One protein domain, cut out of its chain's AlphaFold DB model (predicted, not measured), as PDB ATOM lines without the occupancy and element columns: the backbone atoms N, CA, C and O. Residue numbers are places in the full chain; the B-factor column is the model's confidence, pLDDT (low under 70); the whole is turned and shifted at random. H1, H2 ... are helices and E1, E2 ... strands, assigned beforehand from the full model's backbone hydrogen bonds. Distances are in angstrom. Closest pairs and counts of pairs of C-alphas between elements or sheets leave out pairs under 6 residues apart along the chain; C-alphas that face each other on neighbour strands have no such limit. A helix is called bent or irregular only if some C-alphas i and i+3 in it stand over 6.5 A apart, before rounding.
ATOM      1  N   ALA A   6      39.739 -26.321  15.277       83.56
ATOM      2  CA  ALA A   6      40.525 -25.126  15.557       83.56
ATOM      3  C   ALA A   6      41.768 -25.047  14.674       83.56
ATOM      4  O   ALA A   6      42.469 -26.041  14.455       83.56
ATOM      5  N   PHE A   7      42.054 -23.824  14.226       82.00
ATOM      6  CA  PHE A   7      43.239 -23.502  13.449       82.00
ATOM      7  C   PHE A   7      44.269 -22.727  14.288       82.00
ATOM      8  O   PHE A   7      44.019 -21.595  14.695       82.00
ATOM      9  N   GLY A   8      45.420 -23.332  14.553       77.94
ATOM     10  CA  GLY A   8      46.510 -22.813  15.367       77.94
ATOM     11  C   GLY A   8      46.359 -23.141  16.852       77.94
ATOM     12  O   GLY A   8      45.263 -23.399  17.356       77.94
ATOM     13  N   ASP A   9      47.480 -23.109  17.575       80.94
ATOM     14  CA  ASP A   9      47.504 -23.353  19.021       80.94
ATOM     15  C   ASP A   9      46.677 -22.329  19.803       80.94
ATOM     16  O   ASP A   9      46.034 -22.687  20.789       80.94
ATOM     17  N   THR A  10      46.632 -21.077  19.342       85.44
ATOM     18  CA  THR A  10      45.842 -20.003  19.959       85.44
ATOM     19  C   THR A  10      44.346 -20.310  19.916       85.44
ATOM     20  O   THR A  10      43.671 -20.253  20.942       85.44
ATOM     21  N   THR A  11      43.829 -20.722  18.756       85.69
ATOM     22  CA  THR A  11      42.408 -21.064  18.591       85.69
ATOM     23  C   THR A  11      42.073 -22.374  19.301       85.69
ATOM     24  O   THR A  11      41.020 -22.486  19.917       85.69
ATOM     25  N   ALA A  12      42.980 -23.360  19.291       84.06
ATOM     26  CA  ALA A  12      42.787 -24.612  20.025       84.06
ATOM     27  C   ALA A  12      42.715 -24.386  21.542       84.06
ATOM     28  O   ALA A  12      41.922 -25.035  22.227       84.06
ATOM     29  N   LYS A  13      43.518 -23.451  22.069       85.94
ATOM     30  CA  LYS A  13      43.411 -23.003  23.460       85.94
ATOM     31  C   LYS A  13      42.082 -22.304  23.718       85.94
ATOM     32  O   LYS A  13      41.426 -22.686  24.673       85.94
ATOM     33  N   ALA A  14      41.650 -21.380  22.859       87.94
ATOM     34  CA  ALA A  14      40.364 -20.692  23.010       87.94
ATOM     35  C   ALA A  14      39.167 -21.660  23.017       87.94
ATOM     36  O   ALA A  14      38.257 -21.510  23.822       87.94
ATOM     37  N   VAL A  15      39.189 -22.697  22.173       86.19
ATOM     38  CA  VAL A  15      38.163 -23.755  22.158       86.19
ATOM     39  C   VAL A  15      38.151 -24.530  23.479       86.19
ATOM     40  O   VAL A  15      37.088 -24.733  24.057       86.19
ATOM     41  N   LYS A  16      39.322 -24.919  23.999       85.12
ATOM     42  CA  LYS A  16      39.418 -25.605  25.298       85.12
ATOM     43  C   LYS A  16      38.993 -24.718  26.469       85.12
ATOM     44  O   LYS A  16      38.324 -25.204  27.373       85.12
ATOM     45  N   ASP A  17      39.374 -23.447  26.441       89.31
ATOM     46  CA  ASP A  17      39.035 -22.449  27.459       89.31
ATOM     47  C   ASP A  17      37.526 -22.159  27.475       89.31
ATOM     48  O   ASP A  17      36.909 -22.084  28.533       89.31
ATOM     49  N   ALA A  18      36.896 -22.157  26.295       86.38
ATOM     50  CA  ALA A  18      35.445 -22.102  26.133       86.38
ATOM     51  C   ALA A  18      34.715 -23.401  26.551       86.38
ATOM     52  O   ALA A  18      33.495 -23.484  26.411       86.38
ATOM     53  N   GLY A  19      35.429 -24.429  27.029       86.62
ATOM     54  CA  GLY A  19      34.848 -25.716  27.428       86.62
ATOM     55  C   GLY A  19      34.352 -26.571  26.258       86.62
ATOM     56  O   GLY A  19      33.562 -27.495  26.452       86.62
ATOM     57  N   LEU A  20      34.793 -26.272  25.035       85.44
ATOM     58  CA  LEU A  20      34.379 -26.974  23.826       85.44
ATOM     59  C   LEU A  20      35.307 -28.164  23.537       85.44
ATOM     60  O   LEU A  20      36.527 -28.109  23.710       85.44
ATOM     61  N   ARG A  21      34.718 -29.262  23.052       81.00
ATOM     62  CA  ARG A  21      35.457 -30.437  22.562       81.00
ATOM     63  C   ARG A  21      36.199 -30.043  21.287       81.00
ATOM     64  O   ARG A  21      35.588 -29.488  20.391       81.00
ATOM     65  N   LEU A  22      37.494 -30.333  21.193       79.75
ATOM     66  CA  LEU A  22      38.290 -30.081  19.990       79.75
ATOM     67  C   LEU A  22      38.421 -31.380  19.181       79.75
ATOM     68  O   LEU A  22      39.127 -32.288  19.613       79.75
ATOM     69  N   ASP A  23      37.767 -31.460  18.021       77.44
ATOM     70  CA  ASP A  23      37.790 -32.636  17.134       77.44
ATOM     71  C   ASP A  23      38.891 -32.569  16.079       77.44
ATOM     72  O   ASP A  23      39.506 -33.577  15.740       77.44
ATOM     73  N   VAL A  24      39.122 -31.377  15.531       74.56
ATOM     74  CA  VAL A  24      40.070 -31.169  14.436       74.56
ATOM     75  C   VAL A  24      41.035 -30.062  14.833       74.56
ATOM     76  O   VAL A  24      40.623 -28.975  15.225       74.56
ATOM     77  N   LYS A  25      42.339 -30.323  14.734       77.06
ATOM     78  CA  LYS A  25      43.388 -29.322  14.956       77.06
ATOM     79  C   LYS A  25      44.266 -29.231  13.710       77.06
ATOM     80  O   LYS A  25      44.787 -30.244  13.247       77.06
ATOM     81  N   ALA A  26      44.466 -28.021  13.202       79.00
ATOM     82  CA  ALA A  26      45.416 -27.721  12.126       79.00
ATOM     83  C   ALA A  26      46.124 -26.381  12.412       79.00
ATOM     84  O   ALA A  26      45.542 -25.583  13.120       79.00
ATOM     85  N   PRO A  27      47.331 -26.081  11.907       66.94
ATOM     86  CA  PRO A  27      48.275 -27.065  11.427       66.94
ATOM     87  C   PRO A  27      48.716 -27.961  12.595       66.94
ATOM     88  O   PRO A  27      48.861 -27.522  13.736       66.94
ATOM     89  N   THR A  28      48.871 -29.242  12.314       69.94
ATOM     90  CA  THR A  28      49.490 -30.231  13.204       69.94
ATOM     91  C   THR A  28      50.556 -30.965  12.405       69.94
ATOM     92  O   THR A  28      50.555 -30.879  11.177       69.94
ATOM     93  N   ASP A  29      51.451 -31.710  13.056       66.62
ATOM     94  CA  ASP A  29      52.450 -32.528  12.349       66.62
ATOM     95  C   ASP A  29      51.824 -33.458  11.295       66.62
ATOM     96  O   ASP A  29      52.435 -33.736  10.264       66.62
ATOM     97  N   ALA A  30      50.573 -33.880  11.516       66.75
ATOM     98  CA  ALA A  30      49.804 -34.701  10.587       66.75
ATOM     99  C   ALA A  30      49.148 -33.909   9.436       66.75
ATOM    100  O   ALA A  30      48.986 -34.455   8.347       66.75
ATOM    101  N   PHE A  31      48.775 -32.640   9.647       74.69
ATOM    102  CA  PHE A  31      48.034 -31.839   8.665       74.69
ATOM    103  C   PHE A  31      48.608 -30.430   8.547       74.69
ATOM    104  O   PHE A  31      48.416 -29.585   9.422       74.69
ATOM    105  N   LYS A  32      49.268 -30.147   7.418       70.31
ATOM    106  CA  LYS A  32      49.893 -28.836   7.161       70.31
ATOM    107  C   LYS A  32      48.895 -27.733   6.791       70.31
ATOM    108  O   LYS A  32      49.245 -26.558   6.858       70.31
ATOM    109  N   SER A  33      47.667 -28.080   6.396       78.19
ATOM    110  CA  SER A  33      46.647 -27.114   5.965       78.19
ATOM    111  C   SER A  33      45.233 -27.505   6.404       78.19
ATOM    112  O   SER A  33      44.922 -28.683   6.587       78.19
ATOM    113  N   MET A  34      44.356 -26.502   6.534       78.75
ATOM    114  CA  MET A  34      42.936 -26.702   6.869       78.75
ATOM    115  C   MET A  34      42.209 -27.573   5.849       78.75
ATOM    116  O   MET A  34      41.394 -28.403   6.232       78.75
ATOM    117  N   THR A  35      42.523 -27.430   4.561       83.31
ATOM    118  CA  THR A  35      41.946 -28.259   3.494       83.31
ATOM    119  C   THR A  35      42.280 -29.733   3.683       83.31
ATOM    120  O   THR A  35      41.415 -30.582   3.497       83.31
ATOM    121  N   GLN A  36      43.508 -30.043   4.104       82.31
ATOM    122  CA  GLN A  36      43.952 -31.416   4.339       82.31
ATOM    123  C   GLN A  36      43.310 -32.010   5.603       82.31
ATOM    124  O   GLN A  36      42.876 -33.160   5.595       82.31
ATOM    125  N   ALA A  37      43.178 -31.203   6.659       81.38
ATOM    126  CA  ALA A  37      42.466 -31.595   7.873       81.38
ATOM    127  C   ALA A  37      40.964 -31.829   7.616       81.38
ATOM    128  O   ALA A  37      40.390 -32.784   8.138       81.38
ATOM    129  N   LEU A  38      40.335 -30.995   6.779       81.25
ATOM    130  CA  LEU A  38      38.932 -31.134   6.395       81.25
ATOM    131  C   LEU A  38      38.702 -32.375   5.520       81.25
ATOM    132  O   LEU A  38      37.763 -33.118   5.782       81.25
ATOM    133  N   ASP A  39      39.559 -32.626   4.523       84.69
ATOM    134  CA  ASP A  39      39.484 -33.823   3.666       84.69
ATOM    135  C   ASP A  39      39.607 -35.111   4.491       84.69
ATOM    136  O   ASP A  39      38.804 -36.033   4.340       84.69
ATOM    137  N   HIS A  40      40.549 -35.143   5.439       82.38
ATOM    138  CA  HIS A  40      40.686 -36.254   6.375       82.38
ATOM    139  C   HIS A  40      39.435 -36.419   7.249       82.38
ATOM    140  O   HIS A  40      38.906 -37.523   7.375       82.38
ATOM    141  N   PHE A  41      38.917 -35.326   7.817       81.81
ATOM    142  CA  PHE A  41      37.710 -35.358   8.642       81.81
ATOM    143  C   PHE A  41      36.479 -35.849   7.861       81.81
ATOM    144  O   PHE A  41      35.754 -36.721   8.339       81.81
ATOM    145  N   LEU A  42      36.267 -35.349   6.641       83.00
ATOM    146  CA  LEU A  42      35.178 -35.763   5.748       83.00
ATOM    147  C   LEU A  42      35.275 -37.249   5.376       83.00
ATOM    148  O   LEU A  42      34.254 -37.942   5.361       83.00
ATOM    149  N   LYS A  43      36.487 -37.758   5.111       83.50
ATOM    150  CA  LYS A  43      36.729 -39.181   4.817       83.50
ATOM    151  C   LYS A  43      36.437 -40.079   6.015       83.50
ATOM    152  O   LYS A  43      35.766 -41.096   5.856       83.50
ATOM    153  N   GLU A  44      36.892 -39.701   7.205       81.94
ATOM    154  CA  GLU A  44      36.649 -40.464   8.434       81.94
ATOM    155  C   GLU A  44      35.165 -40.460   8.828       81.94
ATOM    156  O   GLU A  44      34.618 -41.497   9.202       81.94
ATOM    157  N   GLN A  45      34.473 -39.326   8.674       80.06
ATOM    158  CA  GLN A  45      33.023 -39.245   8.882       80.06
ATOM    159  C   GLN A  45      32.244 -40.073   7.854       80.06
ATOM    160  O   GLN A  45      31.279 -40.742   8.213       80.06
ATOM    161  N   SER A  46      32.677 -40.088   6.589       76.69
ATOM    162  CA  SER A  46      32.035 -40.895   5.541       76.69
ATOM    163  C   SER A  46      32.193 -42.401   5.763       76.69
ATOM    164  O   SER A  46      31.315 -43.158   5.366       76.69
ATOM    165  N   LYS A  47      33.277 -42.847   6.415       67.44
ATOM    166  CA  LYS A  47      33.474 -44.255   6.813       67.44
ATOM    167  C   LYS A  47      32.679 -44.667   8.050       67.44
ATOM    168  O   LYS A  47      32.463 -45.854   8.251       67.44
ATOM    169  N   LYS A  48      32.287 -43.711   8.895       58.75
ATOM    170  CA  LYS A  48      31.465 -43.953  10.093       58.75
ATOM    171  C   LYS A  48      29.965 -44.084   9.794       58.75
ATOM    172  O   LYS A  48      29.187 -44.192  10.740       58.75
ATOM    173  N   LYS A  49      29.567 -44.034   8.521       48.69
ATOM    174  CA  LYS A  49      28.177 -44.183   8.084       48.69
ATOM    175  C   LYS A  49      27.771 -45.641   7.925       48.69
ATOM    176  O   LYS A  49      28.604 -46.423   7.423       48.69
TER     177      LYS A  49
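AT A GLANCE: This is residues 6 to 49 of the 49 residues of the protein "Uroporphyrinogen-III synthase" of candidate division WWE3 bacterium (UniProt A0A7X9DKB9). The longer helix, H2, and a short strand, E1, make a V that meets near Met 34 and Ala 26, and a second helix, H1, lies on the other side of E1, where E1 stands between the two helices. The far part of H2 and the tail after it, residues 42 to 49, stick out from the body. The printed part has 44 residues with two named helices and one named strand, in the order H1, E1, H2 along the chain, and the class is mostly helix. The whole is only just loose, close to compact, with a radius of gyration of the C-alphas of 11.3 A, and it spans 31 by 22 by 13 A.

HOW THE PARTS SIT: Start at H2, residues 34 to 47, and look from its first residue to E1, residues 24 to 26. The closest C-alphas of the two are those of Ala 26 and Met 34, 5.9 A apart, and their centres are 10.7 A apart. Beyond E1 you reach H1, residues 8 to 17, whose closest C-alpha to E1 is that of Gly 8, 6.0 A from that of Ala 26; here the centres are 10.1 A apart. H1 and H2 are apart. E1 pairs with no named strand, but look at residues 6 to 7: this short stretch pairs with residues 25 to 26 of E1, parallel. In both H1 and H2, every backbone O i to N i+4 pair is within hydrogen-bond range.

IN THESE COORDINATES: Find C-alpha 34 at (42.936, -26.702, 6.869); from there H2 runs 14 residues, 19.9 A from first to last C-alpha, to C-alpha 47 at (33.474, -44.255, 6.813). E1 begins at Val 24 and ends at Ala 26, 6.8 A from first to last C-alpha. For H1, go to C-alpha 8 at (46.510, -22.813, 15.367) and read on to Asp 17; its ten residues cover 14.2 A from first to last C-alpha. Neither helix is bent.

THE WHOLE: The two C-alphas farthest apart are those of Thr 10 and Lys 49, at 32.2 A. Residues 42 to 49, of which 42 to 47 belong to H2, stand free; the body without them has 36 residues and spans 25 by 16 by 12 A. The printed part has no cut and ends at Lys 49, the chain's last residue. The links from H1 to E1, with six residues, and from E1 to H2, with seven, are both short. Look at the B-factor column for the model's confidence: the mean pLDDT of the printed part is 78.9, and residues 27 to 30 and 47 to 49 are under 70.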